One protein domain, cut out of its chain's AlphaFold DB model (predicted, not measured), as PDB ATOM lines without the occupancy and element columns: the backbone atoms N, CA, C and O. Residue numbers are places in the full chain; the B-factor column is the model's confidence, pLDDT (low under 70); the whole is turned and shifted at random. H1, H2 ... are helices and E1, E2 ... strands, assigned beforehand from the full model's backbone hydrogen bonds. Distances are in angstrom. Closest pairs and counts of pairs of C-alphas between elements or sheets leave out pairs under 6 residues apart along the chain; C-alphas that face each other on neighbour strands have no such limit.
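Overview. This is residues 105 to 248 of the 484 residues of an uncharacterized protein of Tumebacillus algifaecis (UniProt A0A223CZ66). The domain is a long helical hairpin with a small head at one end: H2 and H3 run side by side in opposite ways and make the length. The head, at the end where H2 begins and H3 ends, holds the small sheet E2, E3, E4, the short helices H1 and H4, and the strand E1. The printed part has 144 residues with four named strands and four named helices, in the order E1 E2 E3 E4 H1 H2 H3 H4; the sheet's order is E2 - E3 - E4, antiparallel, and the class is mostly helix. The whole is a rod spanning 72 by 27 by 24 A, only just extended and close to loose, with a radius of gyration of the C-alphas of 22.3 A.

Arrangement. E1, residues 109 to 111, pairs with no named strand, but residues 105 to 106 pair antiparallel with 109 to 110. E1 runs on into E2, residues 113 to 118, at 27 degrees. E2 and E3, residues 121 to 126, are an antiparallel hairpin at 150 degrees, with N 114 and O 125 at 2.9 A. E3 and E4, residues 129 to 132, form another at 142 degrees, with N 131 and O 124 at 2.9 A. E2, E3 and E4 make a meander, each strand the antiparallel neighbour of the one before. H1, residues 133 to 142, is on the sheet but over none of its strands; its height over the sheet is only just 4.4 A. H2, residues 148 to 188, only just touches H1, with its residues 151 to 154 alone and 3 pairs of C-alphas within 8 A; the closest C-alphas are those of His 137 and His 154, 7.4 A apart. This helical hairpin has a shallow tilt of 31 degrees, opposite ways. H3, residues 193 to 238, touches H2 in a second helical hairpin at a shallow tilt of 18 degrees; the closest C-alphas are those of Ala 160 and Glu 224, 4.8 A apart. H3 only grazes the sheet, with residues 225 to 236. H4, residues 242 to 246, touches H1, the closest C-alphas being those of Ile 136 and Val 246, 6.5 A apart. In H1, H2, H3 and H4 every O i to N i+4 pair is within hydrogen-bond range.

Along the chain. E1 begins at C-alpha 109, (224.909, 258.661, 145.187). E2 is 15.6 A long, E3 16.6 A, E4 10.4 A and H1 14.2 A. H2 runs 60.0 A from C-alpha 148 at (241.034, 240.932, 157.041), and H3 66.7 A. H4 ends at C-alpha 246, (224.141, 246.233, 156.986).

Size, cuts and confidence. The two C-alphas farthest apart, those of Gly 108 and Asp 191, are 73.6 A apart. The printed part has no cut, and the links between its named elements are tight. Mean pLDDT of the printed part is 77.7; residues 105 to 133, 136, 232, 235 to 236 and 238 to 248 are under 70.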
ATOM      1  N   SER A 105     230.640 257.567 147.445       39.56
ATOM      2  CA  SER A 105     229.679 257.115 146.440       39.56
ATOM      3  C   SER A 105     229.152 255.732 146.819       39.56
ATOM      4  O   SER A 105     229.886 254.745 146.723       39.56
ATOM      5  N   VAL A 106     227.898 255.649 147.262       40.94
ATOM      6  CA  VAL A 106     227.185 254.380 147.494       40.94
ATOM      7  C   VAL A 106     226.129 254.259 146.407       40.94
ATOM      8  O   VAL A 106     225.327 255.168 146.231       40.94
ATOM      9  N   ALA A 107     226.178 253.190 145.607       40.38
ATOM     10  CA  ALA A 107     225.288 252.999 144.452       40.38
ATOM     11  C   ALA A 107     225.226 254.200 143.467       40.38
ATOM     12  O   ALA A 107     224.258 254.372 142.735       40.38
ATOM     13  N   GLY A 108     226.278 255.029 143.418       40.62
ATOM     14  CA  GLY A 108     226.349 256.221 142.565       40.62
ATOM     15  C   GLY A 108     225.883 257.521 143.229       40.62
ATOM     16  O   GLY A 108     226.061 258.589 142.629       40.62
ATOM     17  N   ASP A 109     225.320 257.474 144.439       38.88
ATOM     18  CA  ASP A 109     224.909 258.661 145.187       38.88
ATOM     19  C   ASP A 109     225.990 259.149 146.157       38.88
ATOM     20  O   ASP A 109     226.649 258.338 146.806       38.88
ATOM     21  N   PRO A 110     226.197 260.476 146.267       42.22
ATOM     22  CA  PRO A 110     227.082 261.048 147.266       42.22
ATOM     23  C   PRO A 110     226.396 260.981 148.634       42.22
ATOM     24  O   PRO A 110     225.492 261.761 148.928       42.22
ATOM     25  N   HIS A 111     226.837 260.054 149.473       47.06
ATOM     26  CA  HIS A 111     226.497 260.025 150.886       47.06
ATOM     27  C   HIS A 111     227.627 260.666 151.682       47.06
ATOM     28  O   HIS A 111     228.804 260.509 151.363       47.06
ATOM     29  N   THR A 112     227.283 261.376 152.744       44.94
ATOM     30  CA  THR A 112     228.252 261.801 153.750       44.94
ATOM     31  C   THR A 112     228.145 260.844 154.918       44.94
ATOM     32  O   THR A 112     227.054 260.610 155.440       44.94
ATOM     33  N   ILE A 113     229.275 260.256 155.304       50.97
ATOM     34  CA  ILE A 113     229.345 259.574 156.589       50.97
ATOM     35  C   ILE A 113     229.370 260.657 157.651       50.97
ATOM     36  O   ILE A 113     230.291 261.474 157.697       50.97
ATOM     37  N   GLU A 114     228.338 260.667 158.477       54.00
ATOM     38  CA  GLU A 114     228.236 261.579 159.600       54.00
ATOM     39  C   GLU A 114     228.638 260.851 160.880       54.00
ATOM     40  O   GLU A 114     228.478 259.636 161.022       54.00
ATOM     41  N   TYR A 115     229.174 261.617 161.822       58.03
ATOM     42  CA  TYR A 115     229.565 261.124 163.133       58.03
ATOM     43  C   TYR A 115     228.799 261.899 164.175       58.03
ATOM     44  O   TYR A 115     228.785 263.133 164.160       58.03
ATOM     45  N   LYS A 116     228.209 261.181 165.119       57.44
ATOM     46  CA  LYS A 116     227.547 261.793 166.255       57.44
ATOM     47  C   LYS A 116     228.056 261.124 167.506       57.44
ATOM     48  O   LYS A 116     228.087 259.904 167.632       57.44
ATOM     49  N   LYS A 117     228.456 261.957 168.456       46.88
ATOM     50  CA  LYS A 117     228.711 261.492 169.809       46.88
ATOM     51  C   LYS A 117     227.366 261.298 170.506       46.88
ATOM     52  O   LYS A 117     226.615 262.265 170.655       46.88
ATOM     53  N   VAL A 118     227.075 260.078 170.944       52.22
ATOM     54  CA  VAL A 118     225.896 259.750 171.755       52.22
ATOM     55  C   VAL A 118     226.399 259.192 173.082       52.22
ATOM     56  O   VAL A 118     226.932 258.092 173.165       52.22
ATOM     57  N   GLY A 119     226.326 260.010 174.135       66.25
ATOM     58  CA  GLY A 119     226.910 259.661 175.433       66.25
ATOM     59  C   GLY A 119     228.436 259.500 175.371       66.25
ATOM     60  O   GLY A 119     229.153 260.447 175.037       66.25
ATOM     61  N   GLU A 120     228.934 258.312 175.729       47.00
ATOM     62  CA  GLU A 120     230.364 257.948 175.691       47.00
ATOM     63  C   GLU A 120     230.810 257.311 174.365       47.00
ATOM     64  O   GLU A 120     231.987 256.955 174.214       47.00
ATOM     65  N   GLU A 121     229.884 257.152 173.423       47.19
ATOM     66  CA  GLU A 121     230.066 256.369 172.207       47.19
ATOM     67  C   GLU A 121     230.001 257.257 170.965       47.19
ATOM     68  O   GLU A 121     229.461 258.370 170.975       47.19
ATOM     69  N   VAL A 122     230.650 256.786 169.902       50.84
ATOM     70  CA  VAL A 122     230.630 257.422 168.586       50.84
ATOM     71  C   VAL A 122     229.800 256.529 167.685       50.84
ATOM     72  O   VAL A 122     230.207 255.409 167.371       50.84
ATOM     73  N   GLU A 123     228.646 257.039 167.285       59.94
ATOM     74  CA  GLU A 123     227.810 256.421 166.267       59.94
ATOM     75  C   GLU A 123     228.263 256.912 164.890       59.94
ATOM     76  O   GLU A 123     228.640 258.081 164.716       59.94
ATOM     77  N   ILE A 124     228.231 256.012 163.910       53.47
ATOM     78  CA  ILE A 124     228.445 256.325 162.499       53.47
ATOM     79  C   ILE A 124     227.088 256.283 161.821       53.47
ATOM     80  O   ILE A 124     226.343 255.323 162.009       53.47
ATOM     81  N   GLY A 125     226.785 257.292 161.009       54.09
ATOM     82  CA  GLY A 125     225.578 257.299 160.204       54.09
ATOM     83  C   GLY A 125     225.840 257.456 158.716       54.09
ATOM     84  O   GLY A 125     226.726 258.204 158.304       54.09
ATOM     85  N   VAL A 126     225.033 256.773 157.904       50.66
ATOM     86  CA  VAL A 126     224.897 257.028 156.463       50.66
ATOM     87  C   VAL A 126     223.447 257.416 156.221       50.66
ATOM     88  O   VAL A 126     222.541 256.643 156.522       50.66
ATOM     89  N   SER A 127     223.209 258.625 155.705       51.91
ATOM     90  CA  SER A 127     221.865 259.089 155.326       51.91
ATOM     91  C   SER A 127     220.787 258.835 156.389       51.91
ATOM     92  O   SER A 127     219.745 258.254 156.097       51.91
ATOM     93  N   SER A 128     221.025 259.328 157.610       48.09
ATOM     94  CA  SER A 128     220.126 259.344 158.785       48.09
ATOM     95  C   SER A 128     219.963 258.064 159.620       48.09
ATOM     96  O   SER A 128     219.360 258.154 160.692       48.09
ATOM     97  N   ILE A 129     220.541 256.925 159.223       52.94
ATOM     98  CA  ILE A 129     220.579 255.712 160.063       52.94
ATOM     99  C   ILE A 129     221.912 255.673 160.801       52.94
ATOM    100  O   ILE A 129     222.956 255.712 160.158       52.94
ATOM    101  N   TRP A 130     221.860 255.625 162.133       59.12
ATOM    102  CA  TRP A 130     223.020 255.644 163.022       59.12
ATOM    103  C   TRP A 130     223.251 254.262 163.619       59.12
ATOM    104  O   TRP A 130     222.323 253.658 164.154       59.12
ATOM    105  N   GLU A 131     224.483 253.769 163.541       64.12
ATOM    106  CA  GLU A 131     224.858 252.471 164.088       64.12
ATOM    107  C   GLU A 131     226.283 252.505 164.662       64.12
ATOM    108  O   GLU A 131     227.165 253.244 164.211       64.12
ATOM    109  N   GLU A 132     226.527 251.708 165.700       69.81
ATOM    110  CA  GLU A 132     227.855 251.586 166.296       69.81
ATOM    111  C   GLU A 132     228.817 250.812 165.381       69.81
ATOM    112  O   GLU A 132     228.474 249.772 164.814       69.81
ATOM    113  N   ILE A 133     230.089 251.239 165.331       68.69
ATOM    114  CA  ILE A 133     231.169 250.545 164.595       68.69
ATOM    115  C   ILE A 133     231.224 249.055 164.927       68.69
ATOM    116  O   ILE A 133     231.511 248.227 164.060       68.69
ATOM    117  N   HIS A 134     231.006 248.712 166.198       73.62
ATOM    118  CA  HIS A 134     231.066 247.332 166.649       73.62
ATOM    119  C   HIS A 134     229.934 246.486 166.068       73.62
ATOM    120  O   HIS A 134     230.203 245.374 165.612       73.62
ATOM    121  N   THR A 135     228.718 247.028 166.013       73.31
ATOM    122  CA  THR A 135     227.545 246.373 165.425       73.31
ATOM    123  C   THR A 135     227.736 246.156 163.929       73.31
ATOM    124  O   THR A 135     227.630 245.021 163.467       73.31
ATOM    125  N   ILE A 136     228.191 247.183 163.201       68.00
ATOM    126  CA  ILE A 136     228.526 247.069 161.770       68.00
ATOM    127  C   ILE A 136     229.558 245.956 161.551       68.00
ATOM    128  O   ILE A 136     229.411 245.098 160.681       68.00
ATOM    129  N   HIS A 137     230.623 245.938 162.357       75.00
ATOM    130  CA  HIS A 137     231.677 244.932 162.250       75.00
ATOM    131  C   HIS A 137     231.174 243.511 162.540       75.00
ATOM    132  O   HIS A 137     231.545 242.556 161.851       75.00
ATOM    133  N   HIS A 138     230.339 243.366 163.570       78.38
ATOM    134  CA  HIS A 138     229.716 242.102 163.937       78.38
ATOM    135  C   HIS A 138     228.821 241.577 162.810       78.38
ATOM    136  O   HIS A 138     228.895 240.396 162.466       78.38
ATOM    137  N   ASP A 139     228.040 242.447 162.182       73.56
ATOM    138  CA  ASP A 139     227.127 242.066 161.113       73.56
ATOM    139  C   ASP A 139     227.854 241.683 159.826       73.56
ATOM    140  O   ASP A 139     227.547 240.639 159.245       73.56
ATOM    141  N   LEU A 140     228.910 242.410 159.455       74.00
ATOM    142  CA  LEU A 140     229.800 242.007 158.359       74.00
ATOM    143  C   LEU A 140     230.431 240.632 158.608       74.00
ATOM    144  O   LEU A 140     230.554 239.821 157.687       74.00
ATOM    145  N   ARG A 141     230.805 240.339 159.859       81.62
ATOM    146  CA  ARG A 141     231.318 239.021 160.253       81.62
ATOM    147  C   ARG A 141     230.252 237.940 160.138       81.62
ATOM    148  O   ARG A 141     230.534 236.882 159.581       81.62
ATOM    149  N   ARG A 142     229.047 238.196 160.654       80.31
ATOM    150  CA  ARG A 142     227.910 237.265 160.617       80.31
ATOM    151  C   ARG A 142     227.526 236.904 159.182       80.31
ATOM    152  O   ARG A 142     227.220 235.747 158.917       80.31
ATOM    153  N   LEU A 143     227.578 237.872 158.270       73.75
ATOM    154  CA  LEU A 143     227.263 237.684 156.852       73.75
ATOM    155  C   LEU A 143     228.416 237.070 156.039       73.75
ATOM    156  O   LEU A 143     228.251 236.830 154.848       73.75
ATOM    157  N   ASN A 144     229.564 236.783 156.667       79.25
ATOM    158  CA  ASN A 144     230.776 236.282 156.014       79.25
ATOM    159  C   ASN A 144     231.333 237.233 154.932       79.25
ATOM    160  O   ASN A 144     231.860 236.798 153.909       79.25
ATOM    161  N   LEU A 145     231.215 238.542 155.169       75.31
ATOM    162  CA  LEU A 145     231.638 239.618 154.260       75.31
ATOM    163  C   LEU A 145     232.806 240.430 154.840       75.31
ATOM    164  O   LEU A 145     233.122 241.527 154.376       75.31
ATOM    165  N   LEU A 146     233.427 239.908 155.901       79.25
ATOM    166  CA  LEU A 146     234.440 240.612 156.664       79.25
ATOM    167  C   LEU A 146     235.828 240.453 156.047       79.25
ATOM    168  O   LEU A 146     236.408 239.370 156.041       79.25
ATOM    169  N   ASP A 147     236.389 241.571 155.602       84.81
ATOM    170  CA  ASP A 147     237.750 241.614 155.086       84.81
ATOM    171  C   ASP A 147     238.807 241.625 156.221       84.81
ATOM    172  O   ASP A 147     238.611 242.268 157.267       84.81
ATOM    173  N   PRO A 148     239.957 240.940 156.051       87.00
ATOM    174  CA  PRO A 148     241.034 240.932 157.041       87.00
ATOM    175  C   PRO A 148     241.597 242.322 157.386       87.00
ATOM    176  O   PRO A 148     241.902 242.584 158.553       87.00
ATOM    177  N   ALA A 149     241.711 243.235 156.420       86.00
ATOM    178  CA  ALA A 149     242.150 244.612 156.648       86.00
ATOM    179  C   ALA A 149     241.121 245.394 157.473       86.00
ATOM    180  O   ALA A 149     241.499 246.176 158.349       86.00
ATOM    181  N   LEU A 150     239.827 245.134 157.260       83.19
ATOM    182  CA  LEU A 150     238.760 245.718 158.071       83.19
ATOM    183  C   LEU A 150     238.784 245.178 159.510       83.19
ATOM    184  O   LEU A 150     238.635 245.941 160.463       83.19
ATOM    185  N   THR A 151     239.060 243.884 159.687       87.31
ATOM    186  CA  THR A 151     239.280 243.248 161.006       87.31
ATOM    187  C   THR A 151     240.466 243.855 161.741       87.31
ATOM    188  O   THR A 151     240.370 244.209 162.919       87.31
ATOM    189  N   HIS A 152     241.594 244.013 161.049       91.19
ATOM    190  CA  HIS A 152     242.769 244.663 161.612       91.19
ATOM    191  C   HIS A 152     242.437 246.087 162.070       91.19
ATOM    192  O   HIS A 152     242.702 246.450 163.219       91.19
ATOM    193  N   GLN A 153     241.785 246.872 161.214       91.38
ATOM    194  CA  GLN A 153     241.467 248.260 161.522       91.38
ATOM    195  C   GLN A 153     240.384 248.402 162.610       91.38
ATOM    196  O   GLN A 153     240.439 249.344 163.405       91.38
ATOM    197  N   HIS A 154     239.453 247.451 162.724       87.06
ATOM    198  CA  HIS A 154     238.516 247.383 163.850       87.06
ATOM    199  C   HIS A 154     239.258 247.217 165.178       87.06
ATOM    200  O   HIS A 154     238.979 247.926 166.142       87.06
ATOM    201  N   ASN A 155     240.254 246.330 165.223       89.56
ATOM    202  CA  ASN A 155     241.067 246.129 166.421       89.56
ATOM    203  C   ASN A 155     241.888 247.375 166.780       89.56
ATOM    204  O   ASN A 155     241.980 247.719 167.959       89.56
ATOM    205  N   VAL A 156     242.436 248.082 165.785       91.50
ATOM    206  CA  VAL A 156     243.112 249.376 165.994       91.50
ATOM    207  C   VAL A 156     242.151 250.389 166.621       91.50
ATOM    208  O   VAL A 156     242.485 251.000 167.634       91.50
ATOM    209  N   THR A 157     240.939 250.504 166.075       83.94
ATOM    210  CA  THR A 157     239.889 251.398 166.589       83.94
ATOM    211  C   THR A 157     239.512 251.042 168.026       83.94
ATOM    212  O   THR A 157     239.570 251.888 168.911       83.94
ATOM    213  N   LYS A 158     239.251 249.758 168.298       88.19
ATOM    214  CA  LYS A 158     238.932 249.246 169.637       88.19
ATOM    215  C   LYS A 158     240.027 249.554 170.659       88.19
ATOM    216  O   LYS A 158     239.724 249.884 171.806       88.19
ATOM    217  N   ASN A 159     241.294 249.432 170.273       91.00
ATOM    218  CA  ASN A 159     242.416 249.745 171.156       91.00
ATOM    219  C   ASN A 159     242.527 251.252 171.420       91.00
ATOM    220  O   ASN A 159     242.747 251.637 172.569       91.00
ATOM    221  N   ALA A 160     242.308 252.094 170.406       84.75
ATOM    222  CA  ALA A 160     242.276 253.546 170.572       84.75
ATOM    223  C   ALA A 160     241.135 253.984 171.512       84.75
ATOM    224  O   ALA A 160     241.374 254.738 172.454       84.75
ATOM    225  N   THR A 161     239.932 253.419 171.353       83.31
ATOM    226  CA  THR A 161     238.796 253.653 172.263       83.31
ATOM    227  C   THR A 161     239.120 253.251 173.699       83.31
ATOM    228  O   THR A 161     238.855 254.009 174.632       83.31
ATOM    229  N   LYS A 162     239.724 252.073 173.908       90.31
ATOM    230  CA  LYS A 162     240.145 251.627 175.246       90.31
ATOM    231  C   LYS A 162     241.160 252.580 175.875       90.31
ATOM    232  O   LYS A 162     241.018 252.908 177.050       90.31
ATOM    233  N   SER A 163     242.150 253.021 175.099       91.06
ATOM    234  CA  SER A 163     243.158 253.983 175.551       91.06
ATOM    235  C   SER A 163     242.499 255.292 175.986       91.06
ATOM    236  O   SER A 163     242.673 255.719 177.127       91.06
ATOM    237  N   ARG A 164     241.633 255.878 175.147       92.44
ATOM    238  CA  ARG A 164     240.872 257.085 175.503       92.44
ATOM    239  C   ARG A 164     240.061 256.896 176.789       92.44
ATOM    240  O   ARG A 164     240.131 257.755 177.666       92.44
ATOM    241  N   LYS A 165     239.300 255.800 176.916       86.88
ATOM    242  CA  LYS A 165     238.467 255.530 178.106       86.88
ATOM    243  C   LYS A 165     239.304 255.441 179.388       86.88
ATOM    244  O   LYS A 165     238.870 255.935 180.426       86.88
ATOM    245  N   LEU A 166     240.513 254.875 179.322       94.00
ATOM    246  CA  LEU A 166     241.442 254.849 180.457       94.00
ATOM    247  C   LEU A 166     241.812 256.271 180.911       94.00
ATOM    248  O   LEU A 166     241.677 256.595 182.091       94.00
ATOM    249  N   TRP A 167     242.208 257.134 179.974       91.75
ATOM    250  CA  TRP A 167     242.576 258.519 180.287       91.75
ATOM    251  C   TRP A 167     241.389 259.367 180.752       91.75
ATOM    252  O   TRP A 167     241.556 260.232 181.606       91.75
ATOM    253  N   GLU A 168     240.185 259.109 180.243       86.56
ATOM    254  CA  GLU A 168     238.963 259.777 180.707       86.56
ATOM    255  C   GLU A 168     238.609 259.369 182.146       86.56
ATOM    256  O   GLU A 168     238.261 260.217 182.968       86.56
ATOM    257  N   SER A 169     238.794 258.093 182.497       90.75
ATOM    258  CA  SER A 169     238.671 257.622 183.880       90.75
ATOM    259  C   SER A 169     239.690 258.296 184.809       90.75
ATOM    260  O   SER A 169     239.333 258.736 185.906       90.75
ATOM    261  N   ASP A 170     240.951 258.408 184.384       93.38
ATOM    262  CA  ASP A 170     241.994 259.087 185.160       93.38
ATOM    263  C   ASP A 170     241.700 260.583 185.335       93.38
ATOM    264  O   ASP A 170     241.855 261.105 186.445       93.38
ATOM    265  N   PHE A 171     241.198 261.247 184.289       93.56
ATOM    266  CA  PHE A 171     240.741 262.637 184.338       93.56
ATOM    267  C   PHE A 171     239.638 262.810 185.388       93.56
ATOM    268  O   PHE A 171     239.796 263.579 186.336       93.56
ATOM    269  N   ASN A 172     238.571 262.009 185.299       88.06
ATOM    270  CA  ASN A 172     237.437 262.055 186.227       88.06
ATOM    271  C   ASN A 172     237.838 261.706 187.672       88.06
ATOM    272  O   ASN A 172     237.197 262.127 188.639       88.06
ATOM    273  N   ARG A 173     238.880 260.887 187.864       96.69
ATOM    274  CA  ARG A 173     239.430 260.588 189.195       96.69
ATOM    275  C   ARG A 173     240.175 261.789 189.776       96.69
ATOM    276  O   ARG A 173     240.010 262.060 190.965       96.69
ATOM    277  N   LEU A 174     240.998 262.472 188.982       93.94
ATOM    278  CA  LEU A 174     241.741 263.656 189.423       93.94
ATOM    279  C   LEU A 174     240.811 264.836 189.707       93.94
ATOM    280  O   LEU A 174     240.958 265.470 190.748       93.94
ATOM    281  N   ASP A 175     239.818 265.062 188.851       94.12
ATOM    282  CA  ASP A 175     238.819 266.122 189.017       94.12
ATOM    283  C   ASP A 175     238.074 265.994 190.359       94.12
ATOM    284  O   ASP A 175     238.086 266.902 191.191       94.12
ATOM    285  N   ARG A 176     237.588 264.784 190.675       95.50
ATOM    286  CA  ARG A 176     236.973 264.485 191.981       95.50
ATOM    287  C   ARG A 176     237.917 264.708 193.165       95.50
ATOM    288  O   ARG A 176     237.481 265.199 194.206       95.50
ATOM    289  N   LYS A 177     239.203 264.351 193.039       97.50
ATOM    290  CA  LYS A 177     240.201 264.604 194.096       97.50
ATOM    291  C   LYS A 177     240.418 266.100 194.311       97.50
ATOM    292  O   LYS A 177     240.506 266.532 195.459       97.50
ATOM    293  N   ILE A 178     240.478 266.881 193.236       96.25
ATOM    294  CA  ILE A 178     240.606 268.341 193.300       96.25
ATOM    295  C   ILE A 178     239.394 268.943 194.011       96.25
ATOM    296  O   ILE A 178     239.569 269.760 194.914       96.25
ATOM    297  N   ASP A 179     238.180 268.509 193.685       95.50
ATOM    298  CA  ASP A 179     236.961 268.991 194.344       95.50
ATOM    299  C   ASP A 179     236.905 268.639 195.834       95.50
ATOM    300  O   ASP A 179     236.565 269.483 196.678       95.50
ATOM    301  N   GLN A 180     237.313 267.418 196.188       97.38
ATOM    302  CA  GLN A 180     237.460 267.017 197.584       97.38
ATOM    303  C   GLN A 180     238.475 267.916 198.306       97.38
ATOM    304  O   GLN A 180     238.169 268.460 199.368       97.38
ATOM    305  N   LYS A 181     239.650 268.147 197.712       97.62
ATOM    306  CA  LYS A 181     240.704 268.988 198.298       97.62
ATOM    307  C   LYS A 181     240.305 270.456 198.392       97.62
ATOM    308  O   LYS A 181     240.593 271.104 199.395       97.62
ATOM    309  N   LYS A 182     239.551 270.983 197.424       96.00
ATOM    310  CA  LYS A 182     238.940 272.322 197.500       96.00
ATOM    311  C   LYS A 182     237.960 272.422 198.668       96.00
ATOM    312  O   LYS A 182     237.898 273.465 199.319       96.00
ATOM    313  N   THR A 183     237.223 271.354 198.957       95.50
ATOM    314  CA  THR A 183     236.319 271.286 200.114       95.50
ATOM    315  C   THR A 183     237.093 271.217 201.431       95.50
ATOM    316  O   THR A 183     236.773 271.957 202.360       95.50
ATOM    317  N   GLU A 184     238.143 270.394 201.509       95.62
ATOM    318  CA  GLU A 184     239.054 270.332 202.664       95.62
ATOM    319  C   GLU A 184     239.713 271.692 202.929       95.62
ATOM    320  O   GLU A 184     239.701 272.159 204.067       95.62
ATOM    321  N   LYS A 185     240.179 272.380 201.878       96.06
ATOM    322  CA  LYS A 185     240.759 273.727 201.955       96.06
ATOM    323  C   LYS A 185     239.819 274.722 202.632       96.06
ATOM    324  O   LYS A 185     240.243 275.506 203.478       96.06
ATOM    325  N   ARG A 186     238.534 274.705 202.256       94.19
ATOM    326  CA  ARG A 186     237.518 275.605 202.832       94.19
ATOM    327  C   ARG A 186     237.325 275.370 204.331       94.19
ATOM    328  O   ARG A 186     237.043 276.332 205.031       94.19
ATOM    329  N   LYS A 187     237.483 274.129 204.800       94.12
ATOM    330  CA  LYS A 187     237.399 273.777 206.226       94.12
ATOM    331  C   LYS A 187     238.676 274.176 206.972       94.12
ATOM    332  O   LYS A 187     238.593 274.888 207.959       94.12
ATOM    333  N   ALA A 188     239.847 273.802 206.450       92.12
ATOM    334  CA  ALA A 188     241.138 274.043 207.102       92.12
ATOM    335  C   ALA A 188     241.470 275.531 207.294       92.12
ATOM    336  O   ALA A 188     242.073 275.882 208.298       92.12
ATOM    337  N   ARG A 189     241.012 276.411 206.387       86.50
ATOM    338  CA  ARG A 189     241.214 277.871 206.477       86.50
ATOM    339  C   ARG A 189     240.786 278.478 207.824       86.50
ATOM    340  O   ARG A 189     241.250 279.560 208.163       86.50
ATOM    341  N   LEU A 190     239.862 277.836 208.536       83.00
ATOM    342  CA  LEU A 190     239.337 278.327 209.810       83.00
ATOM    343  C   LEU A 190     240.074 277.757 211.030       83.00
ATOM    344  O   LEU A 190     240.022 278.380 212.086       83.00
ATOM    345  N   ASP A 191     240.759 276.623 210.876       87.38
ATOM    346  CA  ASP A 191     241.165 275.782 212.006       87.38
ATOM    347  C   ASP A 191     242.691 275.592 212.121       87.38
ATOM    348  O   ASP A 191     243.185 275.405 213.231       87.38
ATOM    349  N   ASP A 192     243.441 275.598 211.005       94.56
ATOM    350  CA  ASP A 192     244.857 275.184 210.972       94.56
ATOM    351  C   ASP A 192     245.592 275.726 209.719       94.56
ATOM    352  O   ASP A 192     245.303 275.320 208.586       94.56
ATOM    353  N   GLU A 193     246.537 276.652 209.923       93.31
ATOM    354  CA  GLU A 193     247.302 277.334 208.862       93.31
ATOM    355  C   GLU A 193     248.310 276.404 208.160       93.31
ATOM    356  O   GLU A 193     248.364 276.375 206.927       93.31
ATOM    357  N   ASP A 194     249.029 275.561 208.904       93.69
ATOM    358  CA  ASP A 194     250.007 274.620 208.336       93.69
ATOM    359  C   ASP A 194     249.317 273.564 207.458       93.69
ATOM    360  O   ASP A 194     249.776 273.195 206.363       93.69
ATOM    361  N   ARG A 195     248.147 273.094 207.904       94.50
ATOM    362  CA  ARG A 195     247.303 272.192 207.114       94.50
ATOM    363  C   ARG A 195     246.768 272.873 205.858       94.50
ATOM    364  O   ARG A 195     246.641 272.210 204.824       94.50
ATOM    365  N   TYR A 196     246.440 274.162 205.923       94.31
ATOM    366  CA  TYR A 196     245.967 274.923 204.768       94.31
ATOM    367  C   TYR A 196     247.038 275.014 203.672       94.31
ATOM    368  O   TYR A 196     246.742 274.698 202.516       94.31
ATOM    369  N   GLU A 197     248.281 275.340 204.032       94.69
ATOM    370  CA  GLU A 197     249.409 275.384 203.089       94.69
ATOM    371  C   GLU A 197     249.699 274.009 202.471       94.69
ATOM    372  O   GLU A 197     249.867 273.877 201.256       94.69
ATOM    373  N   THR A 198     249.637 272.945 203.276       96.62
ATOM    374  CA  THR A 198     249.778 271.568 202.772       96.62
ATOM    375  C   THR A 198     248.706 271.233 201.723       96.62
ATOM    376  O   THR A 198     249.009 270.640 200.685       96.62
ATOM    377  N   ILE A 199     247.450 271.641 201.951       96.56
ATOM    378  CA  ILE A 199     246.352 271.434 200.992       96.56
ATOM    379  C   ILE A 199     246.560 272.258 199.714       96.56
ATOM    380  O   ILE A 199     246.219 271.781 198.630       96.56
ATOM    381  N   LEU A 200     247.113 273.473 199.806       96.56
ATOM    382  CA  LEU A 200     247.431 274.290 198.630       96.56
ATOM    383  C   LEU A 200     248.488 273.630 197.740       96.56
ATOM    384  O   LEU A 200     248.282 273.547 196.527       96.56
ATOM    385  N   LEU A 201     249.567 273.110 198.328       96.56
ATOM    386  CA  LEU A 201     250.606 272.385 197.588       96.56
ATOM    387  C   LEU A 201     250.052 271.121 196.919       96.56
ATOM    388  O   LEU A 201     250.388 270.815 195.773       96.56
ATOM    389  N   GLU A 202     249.173 270.388 197.606       97.56
ATOM    390  CA  GLU A 202     248.536 269.204 197.028       97.56
ATOM    391  C   GLU A 202     247.568 269.561 195.890       97.56
ATOM    392  O   GLU A 202     247.530 268.848 194.886       97.56
ATOM    393  N   LEU A 203     246.821 270.665 196.009       97.38
ATOM    394  CA  LEU A 203     245.956 271.170 194.940       97.38
ATOM    395  C   LEU A 203     246.755 271.564 193.699       97.38
ATOM    396  O   LEU A 203     246.408 271.110 192.614       97.38
ATOM    397  N   ASP A 204     247.838 272.331 193.852       96.69
ATOM    398  CA  ASP A 204     248.713 272.712 192.732       96.69
ATOM    399  C   ASP A 204     249.287 271.471 192.025       96.69
ATOM    400  O   ASP A 204     249.266 271.370 190.794       96.69
ATOM    401  N   ARG A 205     249.719 270.463 192.796       98.12
ATOM    402  CA  ARG A 205     250.172 269.181 192.241       98.12
ATOM    403  C   ARG A 205     249.068 268.475 191.451       98.12
ATOM    404  O   ARG A 205     249.310 268.051 190.321       98.12
ATOM    405  N   LEU A 206     247.870 268.343 192.023       97.06
ATOM    406  CA  LEU A 206     246.742 267.678 191.365       97.06
ATOM    407  C   LEU A 206     246.287 268.425 190.107       97.06
ATOM    408  O   LEU A 206     245.957 267.781 189.114       97.06
ATOM    409  N   GLU A 207     246.296 269.757 190.113       96.19
ATOM    410  CA  GLU A 207     245.941 270.580 188.951       96.19
ATOM    411  C   GLU A 207     246.968 270.422 187.814       96.19
ATOM    412  O   GLU A 207     246.581 270.280 186.649       96.19
ATOM    413  N   LYS A 208     248.268 270.329 188.130       96.81
ATOM    414  CA  LYS A 208     249.325 269.999 187.150       96.81
ATOM    415  C   LYS A 208     249.181 268.583 186.583       96.81
ATOM    416  O   LYS A 208     249.328 268.378 185.371       96.81
ATOM    417  N   GLU A 209     248.868 267.606 187.435       97.00
ATOM    418  CA  GLU A 209     248.575 266.232 187.009       97.00
ATOM    419  C   GLU A 209     247.332 266.197 186.100       97.00
ATOM    420  O   GLU A 209     247.378 265.595 185.025       97.00
ATOM    421  N   LEU A 210     246.257 266.911 186.463       96.25
ATOM    422  CA  LEU A 210     245.035 267.018 185.661       96.25
ATOM    423  C   LEU A 210     245.320 267.651 184.298       96.25
ATOM    424  O   LEU A 210     244.838 267.152 183.281       96.25
ATOM    425  N   HIS A 211     246.133 268.709 184.243       92.38
ATOM    426  CA  HIS A 211     246.538 269.327 182.980       92.38
ATOM    427  C   HIS A 211     247.294 268.340 182.076       92.38
ATOM    428  O   HIS A 211     247.019 268.248 180.877       92.38
ATOM    429  N   THR A 212     248.206 267.552 182.650       95.50
ATOM    430  CA  THR A 212     248.957 266.515 181.923       95.50
ATOM    431  C   THR A 212     248.025 265.431 181.374       95.50
ATOM    432  O   THR A 212     248.093 265.102 180.186       95.50
ATOM    433  N   VAL A 213     247.108 264.923 182.204       92.00
ATOM    434  CA  VAL A 213     246.092 263.940 181.797       92.00
ATOM    435  C   VAL A 213     245.161 264.511 180.729       92.00
ATOM    436  O   VAL A 213     244.882 263.832 179.748       92.00
ATOM    437  N   SER A 214     244.742 265.771 180.852       87.00
ATOM    438  CA  SER A 214     243.899 266.460 179.868       87.00
ATOM    439  C   SER A 214     244.577 266.555 178.498       87.00
ATOM    440  O   SER A 214     243.992 266.185 177.479       87.00
ATOM    441  N   ARG A 215     245.858 266.955 178.458       91.19
ATOM    442  CA  ARG A 215     246.646 266.963 177.214       91.19
ATOM    443  C   ARG A 215     246.721 265.577 176.585       91.19
ATOM    444  O   ARG A 215     246.563 265.451 175.371       91.19
ATOM    445  N   ARG A 216     246.952 264.543 177.398       93.50
ATOM    446  CA  ARG A 216     247.021 263.165 176.911       93.50
ATOM    447  C   ARG A 216     245.670 262.683 176.388       93.50
ATOM    448  O   ARG A 216     245.619 262.148 175.287       93.50
ATOM    449  N   LEU A 217     244.583 262.950 177.106       85.38
ATOM    450  CA  LEU A 217     243.221 262.620 176.688       85.38
ATOM    451  C   LEU A 217     242.874 263.245 175.330       85.38
ATOM    452  O   LEU A 217     242.281 262.576 174.485       85.38
ATOM    453  N   THR A 218     243.279 264.492 175.083       77.19
ATOM    454  CA  THR A 218     243.097 265.148 173.779       77.19
ATOM    455  C   THR A 218     243.837 264.415 172.660       77.19
ATOM    456  O   THR A 218     243.241 264.142 171.620       77.19
ATOM    457  N   ILE A 219     245.101 264.030 172.875       86.94
ATOM    458  CA  ILE A 219     245.877 263.248 171.895       86.94
ATOM    459  C   ILE A 219     245.164 261.929 171.578       86.94
ATOM    460  O   ILE A 219     244.973 261.596 170.412       86.94
ATOM    461  N   GLU A 220     244.713 261.209 172.602       88.38
ATOM    462  CA  GLU A 220     244.064 259.905 172.435       88.38
ATOM    463  C   GLU A 220     242.694 260.029 171.747       88.38
ATOM    464  O   GLU A 220     242.343 259.177 170.933       88.38
ATOM    465  N   ARG A 221     241.949 261.125 171.976       80.69
ATOM    466  CA  ARG A 221     240.731 261.457 171.208       80.69
ATOM    467  C   ARG A 221     241.035 261.666 169.722       80.69
ATOM    468  O   ARG A 221     240.301 261.157 168.877       80.69
ATOM    469  N   HIS A 222     242.120 262.366 169.383       75.75
ATOM    470  CA  HIS A 222     242.547 262.511 167.985       75.75
ATOM    471  C   HIS A 222     242.993 261.176 167.376       75.75
ATOM    472  O   HIS A 222     242.643 260.881 166.233       75.75
ATOM    473  N   THR A 223     243.722 260.347 168.128       82.94
ATOM    474  CA  THR A 223     244.133 259.005 167.687       82.94
ATOM    475  C   THR A 223     242.929 258.098 167.428       82.94
ATOM    476  O   THR A 223     242.891 257.427 166.398       82.94
ATOM    477  N   GLU A 224     241.928 258.102 168.311       82.31
ATOM    478  CA  GLU A 224     240.669 257.380 168.102       82.31
ATOM    479  C   GLU A 224     239.946 257.881 166.848       82.31
ATOM    480  O   GLU A 224     239.614 257.067 165.986       82.31
ATOM    481  N   LYS A 225     239.789 259.203 166.681       77.44
ATOM    482  CA  LYS A 225     239.168 259.794 165.482       77.44
ATOM    483  C   LYS A 225     239.866 259.333 164.197       77.44
ATOM    484  O   LYS A 225     239.204 258.875 163.269       77.44
ATOM    485  N   ALA A 226     241.198 259.384 164.155       79.50
ATOM    486  CA  ALA A 226     241.974 258.937 162.999       79.50
ATOM    487  C   ALA A 226     241.814 257.429 162.725       79.50
ATOM    488  O   ALA A 226     241.712 257.010 161.568       79.50
ATOM    489  N   ALA A 227     241.760 256.599 163.772       81.00
ATOM    490  CA  ALA A 227     241.535 255.161 163.635       81.00
ATOM    491  C   ALA A 227     240.138 254.842 163.077       81.00
ATOM    492  O   ALA A 227     240.031 253.986 162.193       81.00
ATOM    493  N   ILE A 228     239.113 255.563 163.545       73.44
ATOM    494  CA  ILE A 228     237.732 255.482 163.055       73.44
ATOM    495  C   ILE A 228     237.664 255.893 161.579       73.44
ATOM    496  O   ILE A 228     237.174 255.118 160.759       73.44
ATOM    497  N   HIS A 229     238.224 257.050 161.207       72.50
ATOM    498  CA  HIS A 229     238.262 257.501 159.809       72.50
ATOM    499  C   HIS A 229     238.921 256.460 158.895       72.50
ATOM    500  O   HIS A 229     238.410 256.146 157.820       72.50
ATOM    501  N   LYS A 230     240.028 255.853 159.337       82.81
ATOM    502  CA  LYS A 230     240.706 254.803 158.568       82.81
ATOM    503  C   LYS A 230     239.884 253.512 158.480       82.81
ATOM    504  O   LYS A 230     239.887 252.881 157.425       82.81
ATOM    505  N   TYR A 231     239.177 253.116 159.544       82.38
ATOM    506  CA  TYR A 231     238.236 251.983 159.507       82.38
ATOM    507  C   TYR A 231     237.184 252.194 158.427       82.38
ATOM    508  O   TYR A 231     236.939 251.308 157.615       82.38
ATOM    509  N   ILE A 232     236.639 253.398 158.380       67.94
ATOM    510  CA  ILE A 232     235.582 253.779 157.456       67.94
ATOM    511  C   ILE A 232     236.080 253.851 156.025       67.94
ATOM    512  O   ILE A 232     235.461 253.251 155.155       67.94
ATOM    513  N   GLY A 233     237.221 254.492 155.774       75.31
ATOM    514  CA  GLY A 233     237.811 254.520 154.435       75.31
ATOM    515  C   GLY A 233     238.053 253.109 153.887       75.31
ATOM    516  O   GLY A 233     237.807 252.840 152.713       75.31
ATOM    517  N   ILE A 234     238.463 252.171 154.749       78.56
ATOM    518  CA  ILE A 234     238.591 250.754 154.387       78.56
ATOM    519  C   ILE A 234     237.214 250.115 154.161       78.56
ATOM    520  O   ILE A 234     237.035 249.449 153.145       78.56
ATOM    521  N   ALA A 235     236.242 250.324 155.053       69.94
ATOM    522  CA  ALA A 235     234.891 249.767 154.943       69.94
ATOM    523  C   ALA A 235     234.197 250.192 153.639       69.94
ATOM    524  O   ALA A 235     233.684 249.349 152.907       69.94
ATOM    525  N   VAL A 236     234.263 251.486 153.320       65.38
ATOM    526  CA  VAL A 236     233.711 252.089 152.102       65.38
ATOM    527  C   VAL A 236     234.386 251.523 150.857       65.38
ATOM    528  O   VAL A 236     233.703 251.144 149.909       65.38
ATOM    529  N   ARG A 237     235.722 251.416 150.860       72.56
ATOM    530  CA  ARG A 237     236.481 250.879 149.719       72.56
ATOM    531  C   ARG A 237     236.183 249.405 149.458       72.56
ATOM    532  O   ARG A 237     236.158 248.985 148.308       72.56
ATOM    533  N   ILE A 238     236.041 248.616 150.519       67.06
ATOM    534  CA  ILE A 238     235.915 247.159 150.423       67.06
ATOM    535  C   ILE A 238     234.479 246.740 150.122       67.06
ATOM    536  O   ILE A 238     234.276 245.765 149.411       67.06
ATOM    537  N   ASN A 239     233.488 247.467 150.637       60.81
ATOM    538  CA  ASN A 239     232.112 246.991 150.691       60.81
ATOM    539  C   ASN A 239     231.101 248.136 150.519       60.81
ATOM    540  O   ASN A 239     230.169 248.262 151.313       60.81
ATOM    541  N   SER A 240     231.240 248.955 149.473       57.06
ATOM    542  CA  SER A 240     230.267 250.025 149.190       57.06
ATOM    543  C   SER A 240     228.822 249.509 149.089       57.06
ATOM    544  O   SER A 240     227.906 250.219 149.478       57.06
ATOM    545  N   THR A 241     228.603 248.261 148.659       53.28
ATOM    546  CA  THR A 241     227.266 247.637 148.584       53.28
ATOM    547  C   THR A 241     226.840 246.961 149.895       53.28
ATOM    548  O   THR A 241     225.707 247.106 150.334       53.28
ATOM    549  N   VAL A 242     227.754 246.257 150.567       54.75
ATOM    550  CA  VAL A 242     227.435 245.429 151.744       54.75
ATOM    551  C   VAL A 242     227.339 246.244 153.039       54.75
ATOM    552  O   VAL A 242     226.514 245.950 153.899       54.75
ATOM    553  N   VAL A 243     228.169 247.280 153.208       52.50
ATOM    554  CA  VAL A 243     228.075 248.176 154.377       52.50
ATOM    555  C   VAL A 243     226.757 248.952 154.341       52.50
ATOM    556  O   VAL A 243     226.162 249.176 155.390       52.50
ATOM    557  N   ALA A 244     226.259 249.285 153.146       53.44
ATOM    558  CA  ALA A 244     224.933 249.863 152.961       53.44
ATOM    559  C   ALA A 244     223.813 248.873 153.338       53.44
ATOM    560  O   ALA A 244     222.901 249.253 154.068       53.44
ATOM    561  N   GLU A 245     223.911 247.602 152.915       54.16
ATOM    562  CA  GLU A 245     222.969 246.533 153.304       54.16
ATOM    563  C   GLU A 245     222.903 246.326 154.830       54.16
ATOM    564  O   GLU A 245     221.818 246.133 155.383       54.16
ATOM    565  N   VAL A 246     224.049 246.391 155.522       52.28
ATOM    566  CA  VAL A 246     224.141 246.233 156.986       52.28
ATOM    567  C   VAL A 246     223.575 247.444 157.735       52.28
ATOM    568  O   VAL A 246     222.771 247.249 158.640       52.28
ATOM    569  N   LEU A 247     223.891 248.673 157.305       50.56
ATOM    570  CA  LEU A 247     223.425 249.942 157.901       50.56
ATOM    571  C   LEU A 247     221.926 250.236 157.676       50.56
ATOM    572  O   LEU A 247     221.486 251.383 157.743       50.56
ATOM    573  N   GLY A 248     221.115 249.220 157.388       45.25
ATOM    574  CA  GLY A 248     219.672 249.370 157.260       45.25
ATOM    575  C   GLY A 248     219.171 249.729 155.864       45.25
ATOM    576  O   GLY A 248     217.964 249.930 155.721       45.25
TER     577      GLY A 248